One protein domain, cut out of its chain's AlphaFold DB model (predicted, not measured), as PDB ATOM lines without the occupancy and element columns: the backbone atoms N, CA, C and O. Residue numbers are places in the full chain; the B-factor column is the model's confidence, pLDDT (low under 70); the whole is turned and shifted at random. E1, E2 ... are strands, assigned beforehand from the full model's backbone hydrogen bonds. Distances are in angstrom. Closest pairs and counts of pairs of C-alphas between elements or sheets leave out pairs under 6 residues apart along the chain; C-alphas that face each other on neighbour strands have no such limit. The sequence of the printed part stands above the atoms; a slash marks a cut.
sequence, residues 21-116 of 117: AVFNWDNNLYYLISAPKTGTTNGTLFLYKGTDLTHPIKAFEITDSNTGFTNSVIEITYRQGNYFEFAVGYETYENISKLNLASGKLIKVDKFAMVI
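This is residues 21 to 116 of the 117 residues of an uncharacterized protein of Mycoplasma hyorhinis SK76 (UniProt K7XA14). Two strongly twisted sheets, four strands E1 to E4 and three strands E5 to E7, lie face to face as a sandwich, with their strands crossed at 30 degrees. They come close at E1 and E5, while E4 and E7 on the other side are apart, and the loop of residues 92 to 105 lies at one end of the longest axis. The printed part has 96 residues, with no named helix and seven named strands in the order E1 to E7; both sheets run in chain order and are antiparallel throughout, and the class is all strand. The whole is compact, with a radius of gyration of the C-alphas of 13.9 A and spans of 40 by 29 by 22 A.

E1, residues 21 to 25, begins at C-alpha 21 (-5.883, -36.455, 41.263) and is 12.9 A long. E2, residues 28 to 36, is 26.2 A long; E3, residues 43 to 49, 20.0 A; and E4, residues 58 to 62, 13.2 A. E5, residues 72 to 80, begins at C-alpha 72 (-11.466, -34.709, 31.971) and is 24.7 A long. E6, residues 83 to 91, is 26.9 A long. E7, residues 106 to 115, is 29.7 A long and ends at C-alpha 115 (8.939, -41.836, 37.403).

E1 to E4 form a meander, each strand the antiparallel neighbour of the one before. In the hairpin E1 and E2, N 23 and O 30 are 3.0 A apart, within hydrogen-bond range. So are N 33 and O 46 of the hairpin E2 and E3, at 3.0 A, and N 45 and O 60 of the hairpin E3 and E4, at 2.8 A. E5 to E7 form a second meander: N 75 and O 87 of the hairpin E5 and E6 are 2.9 A apart, and N 88 and O 110 of the hairpin E6 and E7 2.8 A, both within range. The parts of the two sheets that face each other are 9.9 A centre to centre, their best planes 9 degrees apart. The closest C-alphas of E1 and E5 are those of Ala 21 and Ile 74, 5.7 A apart. E2 and E6 are apart, but only just, at 8.4 A.

The two C-alphas farthest apart, those of Asn 27 and Glu 94, are 40.5 A from each other. The printed part has no cut. The link E4 to E5, short, leads from one sheet to the other; the link E6 to E7 is long, with 14 residues, and its residues 98 to 99 pair antiparallel with residues 106 to 107 of E7. The mean pLDDT of the printed part is 73.0, and it is under 70 at residues 36 to 42, 63 to 70, 91 to 109 and 111.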
ATOM      1  N   ALA A  21      -6.276 -35.350  40.400       86.56
ATOM      2  CA  ALA A  21      -5.883 -36.455  41.263       86.56
ATOM      3  C   ALA A  21      -4.854 -35.985  42.295       86.56
ATOM      4  O   ALA A  21      -3.938 -35.225  41.979       86.56
ATOM      5  N   VAL A  22      -5.001 -36.469  43.528       89.06
ATOM      6  CA  VAL A  22      -4.116 -36.152  44.656       89.06
ATOM      7  C   VAL A  22      -3.531 -37.438  45.201       89.06
ATOM      8  O   VAL A  22      -4.249 -38.423  45.373       89.06
ATOM      9  N   PHE A  23      -2.238 -37.427  45.502       86.75
ATOM     10  CA  PHE A  23      -1.571 -38.583  46.083       86.75
ATOM     11  C   PHE A  23      -0.386 -38.182  46.958       86.75
ATOM     12  O   PHE A  23       0.235 -37.142  46.763       86.75
ATOM     13  N   ASN A  24      -0.070 -39.040  47.928       88.94
ATOM     14  CA  ASN A  24       1.073 -38.871  48.821       88.94
ATOM     15  C   ASN A  24       2.238 -39.761  48.388       88.94
ATOM     16  O   ASN A  24       2.057 -40.958  48.145       88.94
ATOM     17  N   TRP A  25       3.440 -39.196  48.363       84.31
ATOM     18  CA  TRP A  25       4.659 -39.853  47.924       84.31
ATOM     19  C   TRP A  25       5.871 -39.376  48.728       84.31
ATOM     20  O   TRP A  25       6.132 -38.180  48.766       84.31
ATOM     21  N   ASP A  26       6.613 -40.286  49.368       85.75
ATOM     22  CA  ASP A  26       7.768 -39.961  50.225       85.75
ATOM     23  C   ASP A  26       7.494 -38.783  51.175       85.75
ATOM     24  O   ASP A  26       8.248 -37.814  51.235       85.75
ATOM     25  N   ASN A  27       6.353 -38.832  51.874       87.88
ATOM     26  CA  ASN A  27       5.854 -37.773  52.768       87.88
ATOM     27  C   ASN A  27       5.617 -36.401  52.106       87.88
ATOM     28  O   ASN A  27       5.468 -35.397  52.797       87.88
ATOM     29  N   ASN A  28       5.547 -36.346  50.779       88.12
ATOM     30  CA  ASN A  28       5.186 -35.163  50.011       88.12
ATOM     31  C   ASN A  28       3.817 -35.364  49.351       88.12
ATOM     32  O   ASN A  28       3.496 -36.445  48.858       88.12
ATOM     33  N   LEU A  29       3.017 -34.305  49.324       91.44
ATOM     34  CA  LEU A  29       1.735 -34.274  48.628       91.44
ATOM     35  C   LEU A  29       1.964 -33.910  47.160       91.44
ATOM     36  O   LEU A  29       2.751 -33.010  46.871       91.44
ATOM     37  N   TYR A  30       1.285 -34.583  46.240       91.00
ATOM     38  CA  TYR A  30       1.357 -34.307  44.809       91.00
ATOM     39  C   TYR A  30      -0.035 -34.145  44.221       91.00
ATOM     40  O   TYR A  30      -0.990 -34.799  44.650       91.00
ATOM     41  N   TYR A  31      -0.114 -33.295  43.201       90.50
ATOM     42  CA  TYR A  31      -1.335 -33.014  42.462       90.50
ATOM     43  C   TYR A  31      -1.088 -33.213  40.975       90.50
ATOM     44  O   TYR A  31      -0.145 -32.648  40.420       90.50
ATOM     45  N   LEU A  32      -1.955 -33.987  40.334       89.31
ATOM     46  CA  LEU A  32      -2.076 -34.046  38.884       89.31
ATOM     47  C   LEU A  32      -3.335 -33.293  38.490       89.31
ATOM     48  O   LEU A  32      -4.429 -33.644  38.932       89.31
ATOM     49  N   ILE A  33      -3.165 -32.262  37.673       86.38
ATOM     50  CA  ILE A  33      -4.254 -31.396  37.223       86.38
ATOM     51  C   ILE A  33      -4.171 -31.300  35.712       86.38
ATOM     52  O   ILE A  33      -3.135 -30.925  35.166       86.38
ATOM     53  N   SER A  34      -5.248 -31.643  35.020       84.44
ATOM     54  CA  SER A  34      -5.317 -31.459  33.576       84.44
ATOM     55  C   SER A  34      -6.023 -30.155  33.248       84.44
ATOM     56  O   SER A  34      -7.139 -29.939  33.716       84.44
ATOM     57  N   ALA A  35      -5.426 -29.322  32.404       77.50
ATOM     58  CA  ALA A  35      -6.066 -28.121  31.897       77.50
ATOM     59  C   ALA A  35      -6.152 -28.163  30.368       77.50
ATOM     60  O   ALA A  35      -5.218 -28.606  29.699       77.50
ATOM     61  N   PRO A  36      -7.253 -27.678  29.789       69.25
ATOM     62  CA  PRO A  36      -7.304 -27.446  28.359       69.25
ATOM     63  C   PRO A  36      -6.396 -26.294  27.949       69.25
ATOM     64  O   PRO A  36      -6.318 -25.270  28.633       69.25
ATOM     65  N   LYS A  37      -5.773 -26.415  26.779       65.06
ATOM     66  CA  LYS A  37      -4.990 -25.331  26.200       65.06
ATOM     67  C   LYS A  37      -5.905 -24.382  25.430       65.06
ATOM     68  O   LYS A  37      -6.498 -24.750  24.414       65.06
ATOM     69  N   THR A  38      -6.008 -23.146  25.917       60.22
ATOM     70  CA  THR A  38      -6.833 -22.084  25.325       60.22
ATOM     71  C   THR A  38      -6.589 -21.963  23.818       60.22
ATOM     72  O   THR A  38      -5.452 -21.812  23.380       60.22
ATOM     73  N   GLY A  39      -7.664 -22.013  23.025       59.53
ATOM     74  CA  GLY A  39      -7.597 -21.855  21.567       59.53
ATOM     75  C   GLY A  39      -7.148 -23.101  20.794       59.53
ATOM     76  O   GLY A  39      -6.974 -23.016  19.583       59.53
ATOM     77  N   THR A  40      -6.982 -24.249  21.455       61.22
ATOM     78  CA  THR A  40      -6.659 -25.530  20.805       61.22
ATOM     79  C   THR A  40      -7.553 -26.654  21.340       61.22
ATOM     80  O   THR A  40      -8.221 -26.488  22.359       61.22
ATOM     81  N   THR A  41      -7.579 -27.802  20.660       62.06
ATOM     82  CA  THR A  41      -8.283 -29.009  21.132       62.06
ATOM     83  C   THR A  41      -7.457 -29.849  22.105       62.06
ATOM     84  O   THR A  41      -8.002 -30.782  22.692       62.06
ATOM     85  N   ASN A  42      -6.183 -29.502  22.310       68.94
ATOM     86  CA  ASN A  42      -5.244 -30.264  23.126       68.94
ATOM     87  C   ASN A  42      -5.414 -29.962  24.624       68.94
ATOM     88  O   ASN A  42      -5.766 -28.848  25.029       68.94
ATOM     89  N   GLY A  43      -5.109 -30.960  25.450       75.94
ATOM     90  CA  GLY A  43      -4.968 -30.812  26.896       75.94
ATOM     91  C   GLY A  43      -3.500 -30.792  27.313       75.94
ATOM     92  O   GLY A  43      -2.650 -31.397  26.662       75.94
ATOM     93  N   THR A  44      -3.212 -30.142  28.432       79.94
ATOM     94  CA  THR A  44      -1.925 -30.233  29.121       79.94
ATOM     95  C   THR A  44      -2.166 -30.799  30.515       79.94
ATOM     96  O   THR A  44      -3.075 -30.373  31.229       79.94
ATOM     97  N   LEU A  45      -1.354 -31.766  30.917       84.25
ATOM     98  CA  LEU A  45      -1.332 -32.292  32.273       84.25
ATOM     99  C   LEU A  45      -0.190 -31.650  33.055       84.25
ATOM    100  O   LEU A  45       0.950 -31.642  32.595       84.25
ATOM    101  N   PHE A  46      -0.485 -31.174  34.257       86.94
ATOM    102  CA  PHE A  46       0.467 -30.532  35.151       86.94
ATOM    103  C   PHE A  46       0.657 -31.365  36.414       86.94
ATOM    104  O   PHE A  46      -0.312 -31.823  37.020       86.94
ATOM    105  N   LEU A  47       1.914 -31.542  36.815       89.88
ATOM    106  CA  LEU A  47       2.291 -32.135  38.092       89.88
ATOM    107  C   LEU A  47       2.766 -31.029  39.036       89.88
ATOM    108  O   LEU A  47       3.695 -30.292  38.702       89.88
ATOM    109  N   TYR A  48       2.182 -30.969  40.227       90.88
ATOM    110  CA  TYR A  48       2.582 -30.073  41.313       90.88
ATOM    111  C   TYR A  48       3.039 -30.871  42.531       90.88
ATOM    112  O   TYR A  48       2.640 -32.024  42.721       90.88
ATOM    113  N   LYS A  49       3.859 -30.234  43.370       91.00
ATOM    114  CA  LYS A  49       4.373 -30.793  44.623       91.00
ATOM    115  C   LYS A  49       4.079 -29.837  45.778       91.00
ATOM    116  O   LYS A  49       4.370 -28.649  45.696       91.00
ATOM    117  N   GLY A  50       3.584 -30.377  46.886       90.00
ATOM    118  CA  GLY A  50       3.237 -29.616  48.079       90.00
ATOM    119  C   GLY A  50       2.035 -28.706  47.851       90.00
ATOM    120  O   GLY A  50       1.168 -29.001  47.040       90.00
ATOM    121  N   THR A  51       1.970 -27.599  48.585       85.25
ATOM    122  CA  THR A  51       0.830 -26.670  48.547       85.25
ATOM    123  C   THR A  51       0.952 -25.580  47.478       85.25
ATOM    124  O   THR A  51       0.032 -24.777  47.342       85.25
ATOM    125  N   ASP A  52       2.070 -25.511  46.746       84.06
ATOM    126  CA  ASP A  52       2.231 -24.563  45.643       84.06
ATOM    127  C   ASP A  52       1.594 -25.126  44.365       84.06
ATOM    128  O   ASP A  52       2.135 -26.020  43.717       84.06
ATOM    129  N   LEU A  53       0.424 -24.584  44.014       82.31
ATOM    130  CA  LEU A  53      -0.304 -24.904  42.781       82.31
ATOM    131  C   LEU A  53      -0.127 -23.836  41.687       82.31
ATOM    132  O   LEU A  53      -0.828 -23.861  40.678       82.31
ATOM    133  N   THR A  54       0.790 -22.885  41.882       82.44
ATOM    134  CA  THR A  54       1.080 -21.823  40.906       82.44
ATOM    135  C   THR A  54       2.208 -22.215  39.953       82.44
ATOM    136  O   THR A  54       2.151 -21.877  38.773       82.44
ATOM    137  N   HIS A  55       3.170 -23.020  40.419       83.62
ATOM    138  CA  HIS A  55       4.314 -23.465  39.620       83.62
ATOM    139  C   HIS A  55       4.343 -24.996  39.479       83.62
ATOM    140  O   HIS A  55       4.696 -25.700  40.429       83.62
ATOM    141  N   PRO A  56       3.993 -25.551  38.304       87.75
ATOM    142  CA  PRO A  56       4.091 -26.986  38.083       87.75
ATOM    143  C   PRO A  56       5.558 -27.417  37.994       87.75
ATOM    144  O   PRO A  56       6.372 -26.772  37.333       87.75
ATOM    145  N   ILE A  57       5.890 -28.558  38.596       87.50
ATOM    146  CA  ILE A  57       7.223 -29.165  38.469       87.50
ATOM    147  C   ILE A  57       7.402 -29.874  37.123       87.50
ATOM    148  O   ILE A  57       8.530 -30.110  36.690       87.50
ATOM    149  N   LYS A  58       6.296 -30.237  36.459       85.94
ATOM    150  CA  LYS A  58       6.316 -30.825  35.118       85.94
ATOM    151  C   LYS A  58       4.998 -30.600  34.384       85.94
ATOM    152  O   LYS A  58       3.939 -30.618  35.008       85.94
ATOM    153  N   ALA A  59       5.081 -30.440  33.067       84.31
ATOM    154  CA  ALA A  59       3.938 -30.350  32.167       84.31
ATOM    155  C   ALA A  59       4.077 -31.369  31.027       84.31
ATOM    156  O   ALA A  59       5.188 -31.622  30.551       84.31
ATOM    157  N   PHE A  60       2.958 -31.952  30.601       79.25
ATOM    158  CA  PHE A  60       2.884 -32.940  29.526       79.25
ATOM    159  C   PHE A  60       1.762 -32.549  28.574       79.25
ATOM    160  O   PHE A  60       0.619 -32.412  29.004       79.25
ATOM    161  N   GLU A  61       2.068 -32.389  27.290       77.56
ATOM    162  CA  GLU A  61       1.026 -32.206  26.281       77.56
ATOM    163  C   GLU A  61       0.359 -33.560  25.996       77.56
ATOM    164  O   GLU A  61       1.034 -34.572  25.804       77.56
ATOM    165  N   ILE A  62      -0.969 -33.568  25.940       73.19
ATOM    166  CA  ILE A  62      -1.772 -34.697  25.474       73.19
ATOM    167  C   ILE A  62      -1.999 -34.449  23.979       73.19
ATOM    168  O   ILE A  62      -2.810 -33.607  23.594       73.19
ATOM    169  N   THR A  63      -1.195 -35.098  23.132       57.31
ATOM    170  CA  THR A  63      -1.005 -34.709  21.720       57.31
ATOM    171  C   THR A  63      -1.921 -35.410  20.716       57.31
ATOM    172  O   THR A  63      -1.734 -35.222  19.520       57.31
ATOM    173  N   ASP A  64      -2.900 -36.200  21.157       55.31
ATOM    174  CA  ASP A  64      -3.669 -37.080  20.263       55.31
ATOM    175  C   ASP A  64      -5.180 -36.791  20.233       55.31
ATOM    176  O   ASP A  64      -6.009 -37.704  20.189       55.31
ATOM    177  N   SER A  65      -5.582 -35.520  20.296       51.06
ATOM    178  CA  SER A  65      -7.003 -35.183  20.349       51.06
ATOM    179  C   SER A  65      -7.415 -34.158  19.285       51.06
ATOM    180  O   SER A  65      -7.528 -32.956  19.522       51.06
ATOM    181  N   ASN A  66      -7.794 -34.678  18.110       51.78
ATOM    182  CA  ASN A  66      -8.766 -34.010  17.224       51.78
ATOM    183  C   ASN A  66     -10.101 -33.720  17.956       51.78
ATOM    184  O   ASN A  66     -10.946 -32.971  17.479       51.78
ATOM    185  N   THR A  67     -10.290 -34.310  19.135       51.91
ATOM    186  CA  THR A  67     -11.422 -34.139  20.040       51.91
ATOM    187  C   THR A  67     -11.068 -33.152  21.155       51.91
ATOM    188  O   THR A  67     -10.068 -33.326  21.840       51.91
ATOM    189  N   GLY A  68     -11.873 -32.107  21.353       58.75
ATOM    190  CA  GLY A  68     -11.596 -31.076  22.358       58.75
ATOM    191  C   GLY A  68     -11.533 -31.618  23.790       58.75
ATOM    192  O   GLY A  68     -12.455 -32.290  24.239       58.75
ATOM    193  N   PHE A  69     -10.472 -31.265  24.519       65.38
ATOM    194  CA  PHE A  69     -10.245 -31.609  25.927       65.38
ATOM    195  C   PHE A  69     -11.178 -30.838  26.888       65.38
ATOM    196  O   PHE A  69     -10.720 -30.039  27.692       65.38
ATOM    197  N   THR A  70     -12.503 -30.985  26.781       62.97
ATOM    198  CA  THR A  70     -13.484 -30.128  27.493       62.97
ATOM    199  C   THR A  70     -13.849 -30.599  28.899       62.97
ATOM    200  O   THR A  70     -14.052 -29.774  29.790       62.97
ATOM    201  N   ASN A  71     -13.919 -31.914  29.099       70.12
ATOM    202  CA  ASN A  71     -14.201 -32.561  30.375       70.12
ATOM    203  C   ASN A  71     -13.202 -33.695  30.560       70.12
ATOM    204  O   ASN A  71     -13.079 -34.536  29.672       70.12
ATOM    205  N   SER A  72     -12.510 -33.721  31.696       75.62
ATOM    206  CA  SER A  72     -11.466 -34.709  31.971       75.62
ATOM    207  C   SER A  72     -11.544 -35.267  33.391       75.62
ATOM    208  O   SER A  72     -12.050 -34.622  34.306       75.62
ATOM    209  N   VAL A  73     -11.051 -36.490  33.562       77.62
ATOM    210  CA  VAL A  73     -10.923 -37.219  34.826       77.62
ATOM    211  C   VAL A  73      -9.545 -37.865  34.841       77.62
ATOM    212  O   VAL A  73      -9.082 -38.360  33.815       77.62
ATOM    213  N   ILE A  74      -8.891 -37.871  35.999       82.19
ATOM    214  CA  ILE A  74      -7.606 -38.541  36.190       82.19
ATOM    215  C   ILE A  74      -7.793 -39.626  37.240       82.19
ATOM    216  O   ILE A  74      -8.346 -39.373  38.308       82.19
ATOM    217  N   GLU A  75      -7.302 -40.823  36.948       84.38
ATOM    218  CA  GLU A  75      -7.300 -41.954  37.868       84.38
ATOM    219  C   GLU A  75      -5.884 -42.516  37.978       84.38
ATOM    220  O   GLU A  75      -5.241 -42.785  36.967       84.38
ATOM    221  N   ILE A  76      -5.383 -42.711  39.198       83.62
ATOM    222  CA  ILE A  76      -4.107 -43.401  39.422       83.62
ATOM    223  C   ILE A  76      -4.384 -44.900  39.397       83.62
ATOM    224  O   ILE A  76      -5.136 -45.402  40.230       83.62
ATOM    225  N   THR A  77      -3.778 -45.613  38.453       84.94
ATOM    226  CA  THR A  77      -4.082 -47.028  38.196       84.94
ATOM    227  C   THR A  77      -3.079 -47.975  38.835       84.94
ATOM    228  O   THR A  77      -3.434 -49.102  39.172       84.94
ATOM    229  N   TYR A  78      -1.827 -47.545  39.002       82.50
ATOM    230  CA  TYR A  78      -0.776 -48.373  39.586       82.50
ATOM    231  C   TYR A  78       0.318 -47.534  40.247       82.50
ATOM    232  O   TYR A  78       0.598 -46.406  39.836       82.50
ATOM    233  N   ARG A  79       0.965 -48.107  41.267       81.88
ATOM    234  CA  ARG A  79       2.080 -47.495  41.989       81.88
ATOM    235  C   ARG A  79       3.061 -48.551  42.494       81.88
ATOM    236  O   ARG A  79       2.654 -49.481  43.185       81.88
ATOM    237  N   GLN A  80       4.355 -48.340  42.251       83.19
ATOM    238  CA  GLN A  80       5.438 -49.157  42.811       83.19
ATOM    239  C   GLN A  80       6.767 -48.400  42.818       83.19
ATOM    240  O   GLN A  80       7.092 -47.723  41.853       83.19
ATOM    241  N   GLY A  81       7.601 -48.578  43.846       83.69
ATOM    242  CA  GLY A  81       8.948 -47.993  43.836       83.69
ATOM    243  C   GLY A  81       8.837 -46.483  43.795       83.69
ATOM    244  O   GLY A  81       8.174 -46.007  44.692       83.69
ATOM    245  N   ASN A  82       9.411 -45.821  42.776       81.25
ATOM    246  CA  ASN A  82       9.274 -44.407  42.366       81.25
ATOM    247  C   ASN A  82       8.456 -44.193  41.076       81.25
ATOM    248  O   ASN A  82       8.481 -43.124  40.466       81.25
ATOM    249  N   TYR A  83       7.740 -45.232  40.664       82.06
ATOM    250  CA  TYR A  83       6.961 -45.319  39.442       82.06
ATOM    251  C   TYR A  83       5.460 -45.269  39.746       82.06
ATOM    252  O   TYR A  83       4.974 -45.887  40.703       82.06
ATOM    253  N   PHE A  84       4.714 -44.556  38.907       83.25
ATOM    254  CA  PHE A  84       3.258 -44.561  38.937       83.25
ATOM    255  C   PHE A  84       2.657 -44.534  37.533       83.25
ATOM    256  O   PHE A  84       3.205 -43.930  36.607       83.25
ATOM    257  N   GLU A  85       1.498 -45.169  37.407       82.81
ATOM    258  CA  GLU A  85       0.665 -45.148  36.211       82.81
ATOM    259  C   GLU A  85      -0.639 -44.437  36.519       82.81
ATOM    260  O   GLU A  85      -1.207 -44.566  37.609       82.81
ATOM    261  N   PHE A  86      -1.125 -43.701  35.537       82.25
ATOM    262  CA  PHE A  86      -2.400 -43.025  35.628       82.25
ATOM    263  C   PHE A  86      -3.090 -43.012  34.271       82.25
ATOM    264  O   PHE A  86      -2.465 -43.054  33.210       82.25
ATOM    265  N   ALA A  87      -4.409 -42.954  34.322       82.06
ATOM    266  CA  ALA A  87      -5.279 -42.824  33.178       82.06
ATOM    267  C   ALA A  87      -5.887 -41.423  33.174       82.06
ATOM    268  O   ALA A  87      -6.356 -40.945  34.207       82.06
ATOM    269  N   VAL A  88      -5.899 -40.778  32.012       78.25
ATOM    270  CA  VAL A  88      -6.652 -39.546  31.781       78.25
ATOM    271  C   VAL A  88      -7.819 -39.900  30.872       78.25
ATOM    272  O   VAL A  88      -7.628 -40.245  29.708       78.25
ATOM    273  N   GLY A  89      -9.025 -39.858  31.424       76.25
ATOM    274  CA  GLY A  89     -10.260 -39.958  30.659       76.25
ATOM    275  C   GLY A  89     -10.717 -38.571  30.240       76.25
ATOM    276  O   GLY A  89     -10.745 -37.677  31.079       76.25
ATOM    277  N   TYR A  90     -11.097 -38.371  28.985       74.50
ATOM    278  CA  TYR A  90     -11.713 -37.123  28.537       74.50
ATOM    279  C   TYR A  90     -12.868 -37.378  27.568       74.50
ATOM    280  O   TYR A  90     -12.874 -38.362  26.825       74.50
ATOM    281  N   GLU A  91     -13.894 -36.524  27.630       65.25
ATOM    282  CA  GLU A  91     -15.066 -36.646  26.756       65.25
ATOM    283  C   GLU A  91     -14.648 -36.445  25.297       65.25
ATOM    284  O   GLU A  91     -14.015 -35.449  24.946       65.25
ATOM    285  N   THR A  92     -15.034 -37.387  24.438       59.19
ATOM    286  CA  THR A  92     -14.809 -37.298  22.995       59.19
ATOM    287  C   THR A  92     -16.128 -37.346  22.246       59.19
ATOM    288  O   THR A  92     -17.107 -37.944  22.691       59.19
ATOM    289  N   TYR A  93     -16.146 -36.716  21.072       54.38
ATOM    290  CA  TYR A  93     -17.245 -36.859  20.115       54.38
ATOM    291  C   TYR A  93     -17.068 -38.091  19.205       54.38
ATOM    292  O   TYR A  93     -17.960 -38.389  18.419       54.38
ATOM    293  N   GLU A  94     -15.948 -38.821  19.322       46.12
ATOM    294  CA  GLU A  94     -15.606 -39.961  18.461       46.12
ATOM    295  C   GLU A  94     -15.220 -41.245  19.230       46.12
ATOM    296  O   GLU A  94     -14.812 -41.219  20.394       46.12
ATOM    297  N   ASN A  95     -15.400 -42.372  18.529       40.69
ATOM    298  CA  ASN A  95     -15.610 -43.754  18.983       40.69
ATOM    299  C   ASN A  95     -14.400 -44.497  19.594       40.69
ATOM    300  O   ASN A  95     -13.847 -45.383  18.946       40.69
ATOM    301  N   ILE A  96     -14.054 -44.267  20.865       40.69
ATOM    302  CA  ILE A  96     -13.328 -45.260  21.692       40.69
ATOM    303  C   ILE A  96     -13.841 -45.124  23.134       40.69
ATOM    304  O   ILE A  96     -13.789 -44.030  23.681       40.69
ATOM    305  N   SER A  97     -14.419 -46.177  23.732       40.53
ATOM    306  CA  SER A  97     -15.398 -45.996  24.823       40.53
ATOM    307  C   SER A  97     -15.110 -46.767  26.117       40.53
ATOM    308  O   SER A  97     -15.124 -47.997  26.139       40.53
ATOM    309  N   LYS A  98     -15.038 -46.031  27.233       44.16
ATOM    310  CA  LYS A  98     -15.788 -46.365  28.460       44.16
ATOM    311  C   LYS A  98     -16.956 -45.373  28.590       44.16
ATOM    312  O   LYS A  98     -16.813 -44.213  28.210       44.16
ATOM    313  N   LEU A  99     -18.119 -45.828  29.062       38.12
ATOM    314  CA  LEU A  99     -19.329 -45.004  29.190       38.12
ATOM    315  C   LEU A  99     -19.272 -44.157  30.470       38.12
ATOM    316  O   LEU A  99     -19.104 -44.705  31.560       38.12
ATOM    317  N   ASN A 100     -19.467 -42.842  30.355       50.50
ATOM    318  CA  ASN A 100     -19.758 -42.000  31.512       50.50
ATOM    319  C   ASN A 100     -21.178 -42.312  32.013       50.50
ATOM    320  O   ASN A 100     -22.150 -41.957  31.351       50.50
ATOM    321  N   LEU A 101     -21.319 -42.948  33.177       45.00
ATOM    322  CA  LEU A 101     -22.642 -43.302  33.715       45.00
ATOM    323  C   LEU A 101     -23.476 -42.084  34.155       45.00
ATOM    324  O   LEU A 101     -24.691 -42.203  34.262       45.00
ATOM    325  N   ALA A 102     -22.854 -40.923  34.385       48.31
ATOM    326  CA  ALA A 102     -23.553 -39.698  34.771       48.31
ATOM    327  C   ALA A 102     -24.018 -38.871  33.561       48.31
ATOM    328  O   ALA A 102     -25.117 -38.323  33.587       48.31
ATOM    329  N   SER A 103     -23.199 -38.770  32.505       47.69
ATOM    330  CA  SER A 103     -23.517 -37.957  31.315       47.69
ATOM    331  C   SER A 103     -24.012 -38.758  30.107       47.69
ATOM    332  O   SER A 103     -24.500 -38.163  29.148       47.69
ATOM    333  N   GLY A 104     -23.882 -40.089  30.118       49.56
ATOM    334  CA  GLY A 104     -24.226 -40.964  28.989       49.56
ATOM    335  C   GLY A 104     -23.287 -40.841  27.783       49.56
ATOM    336  O   GLY A 104     -23.545 -41.443  26.744       49.56
ATOM    337  N   LYS A 105     -22.205 -40.061  27.895       54.38
ATOM    338  CA  LYS A 105     -21.255 -39.807  26.805       54.38
ATOM    339  C   LYS A 105     -20.094 -40.803  26.796       54.38
ATOM    340  O   LYS A 105     -19.758 -41.403  27.820       54.38
ATOM    341  N   LEU A 106     -19.469 -40.951  25.629       56.59
ATOM    342  CA  LEU A 106     -18.271 -41.770  25.439       56.59
ATOM    343  C   LEU A 106     -17.021 -41.017  25.925       56.59
ATOM    344  O   LEU A 106     -16.903 -39.804  25.744       56.59
ATOM    345  N   ILE A 107     -16.102 -41.749  26.555       60.97
ATOM    346  CA  ILE A 107     -14.844 -41.223  27.095       60.97
ATOM    347  C   ILE A 107     -13.666 -41.950  26.430       60.97
ATOM    348  O   ILE A 107     -13.581 -43.180  26.543       60.97
ATOM    349  N   LYS A 108     -12.732 -41.201  25.822       67.00
ATOM    350  CA  LYS A 108     -11.401 -41.711  25.439       67.00
ATOM    351  C   LYS A 108     -10.507 -41.716  26.674       67.00
ATOM    352  O   LYS A 108     -10.520 -40.767  27.452       67.00
ATOM    353  N   VAL A 109      -9.751 -42.794  26.860       69.50
ATOM    354  CA  VAL A 109      -8.852 -42.962  28.006       69.50
ATOM    355  C   VAL A 109      -7.435 -43.182  27.508       69.50
ATOM    356  O   VAL A 109      -7.143 -44.234  26.940       69.50
ATOM    357  N   ASP A 110      -6.557 -42.229  27.795       71.75
ATOM    358  CA  ASP A 110      -5.125 -42.361  27.547       71.75
ATOM    359  C   ASP A 110      -4.416 -42.791  28.832       71.75
ATOM    360  O   ASP A 110      -4.718 -42.300  29.924       71.75
ATOM    361  N   LYS A 111      -3.477 -43.732  28.712       68.50
ATOM    362  CA  LYS A 111      -2.685 -44.238  29.836       68.50
ATOM    363  C   LYS A 111      -1.275 -43.683  29.770       68.50
ATOM    364  O   LYS A 111      -0.631 -43.728  28.725       68.50
ATOM    365  N   PHE A 112      -0.785 -43.233  30.914       77.00
ATOM    366  CA  PHE A 112       0.535 -42.655  31.064       77.00
ATOM    367  C   PHE A 112       1.261 -43.304  32.234       77.00
ATOM    368  O   PHE A 112       0.652 -43.754  33.204       77.00
ATOM    369  N   ALA A 113       2.583 -43.304  32.141       74.88
ATOM    370  CA  ALA A 113       3.475 -43.799  33.170       74.88
ATOM    371  C   ALA A 113       4.554 -42.755  33.457       74.88
ATOM    372  O   ALA A 113       5.073 -42.111  32.539       74.88
ATOM    373  N   MET A 114       4.894 -42.569  34.730       77.19
ATOM    374  CA  MET A 114       5.870 -41.574  35.155       77.19
ATOM    375  C   MET A 114       6.727 -42.080  36.312       77.19
ATOM    376  O   MET A 114       6.269 -42.800  37.195       77.19
ATOM    377  N   VAL A 115       7.986 -41.644  36.309       78.75
ATOM    378  CA  VAL A 115       8.939 -41.836  37.403       78.75
ATOM    379  C   VAL A 115       9.150 -40.503  38.123       78.75
ATOM    380  O   VAL A 115       9.521 -39.516  37.480       78.75
ATOM    381  N   ILE A 116       8.928 -40.476  39.438       74.38
ATOM    382  CA  ILE A 116       9.254 -39.341  40.316       74.38
ATOM    383  C   ILE A 116      10.697 -39.522  40.799       74.38
ATOM    384  O   ILE A 116      11.085 -40.613  41.216       74.38
TER     385      ILE A 116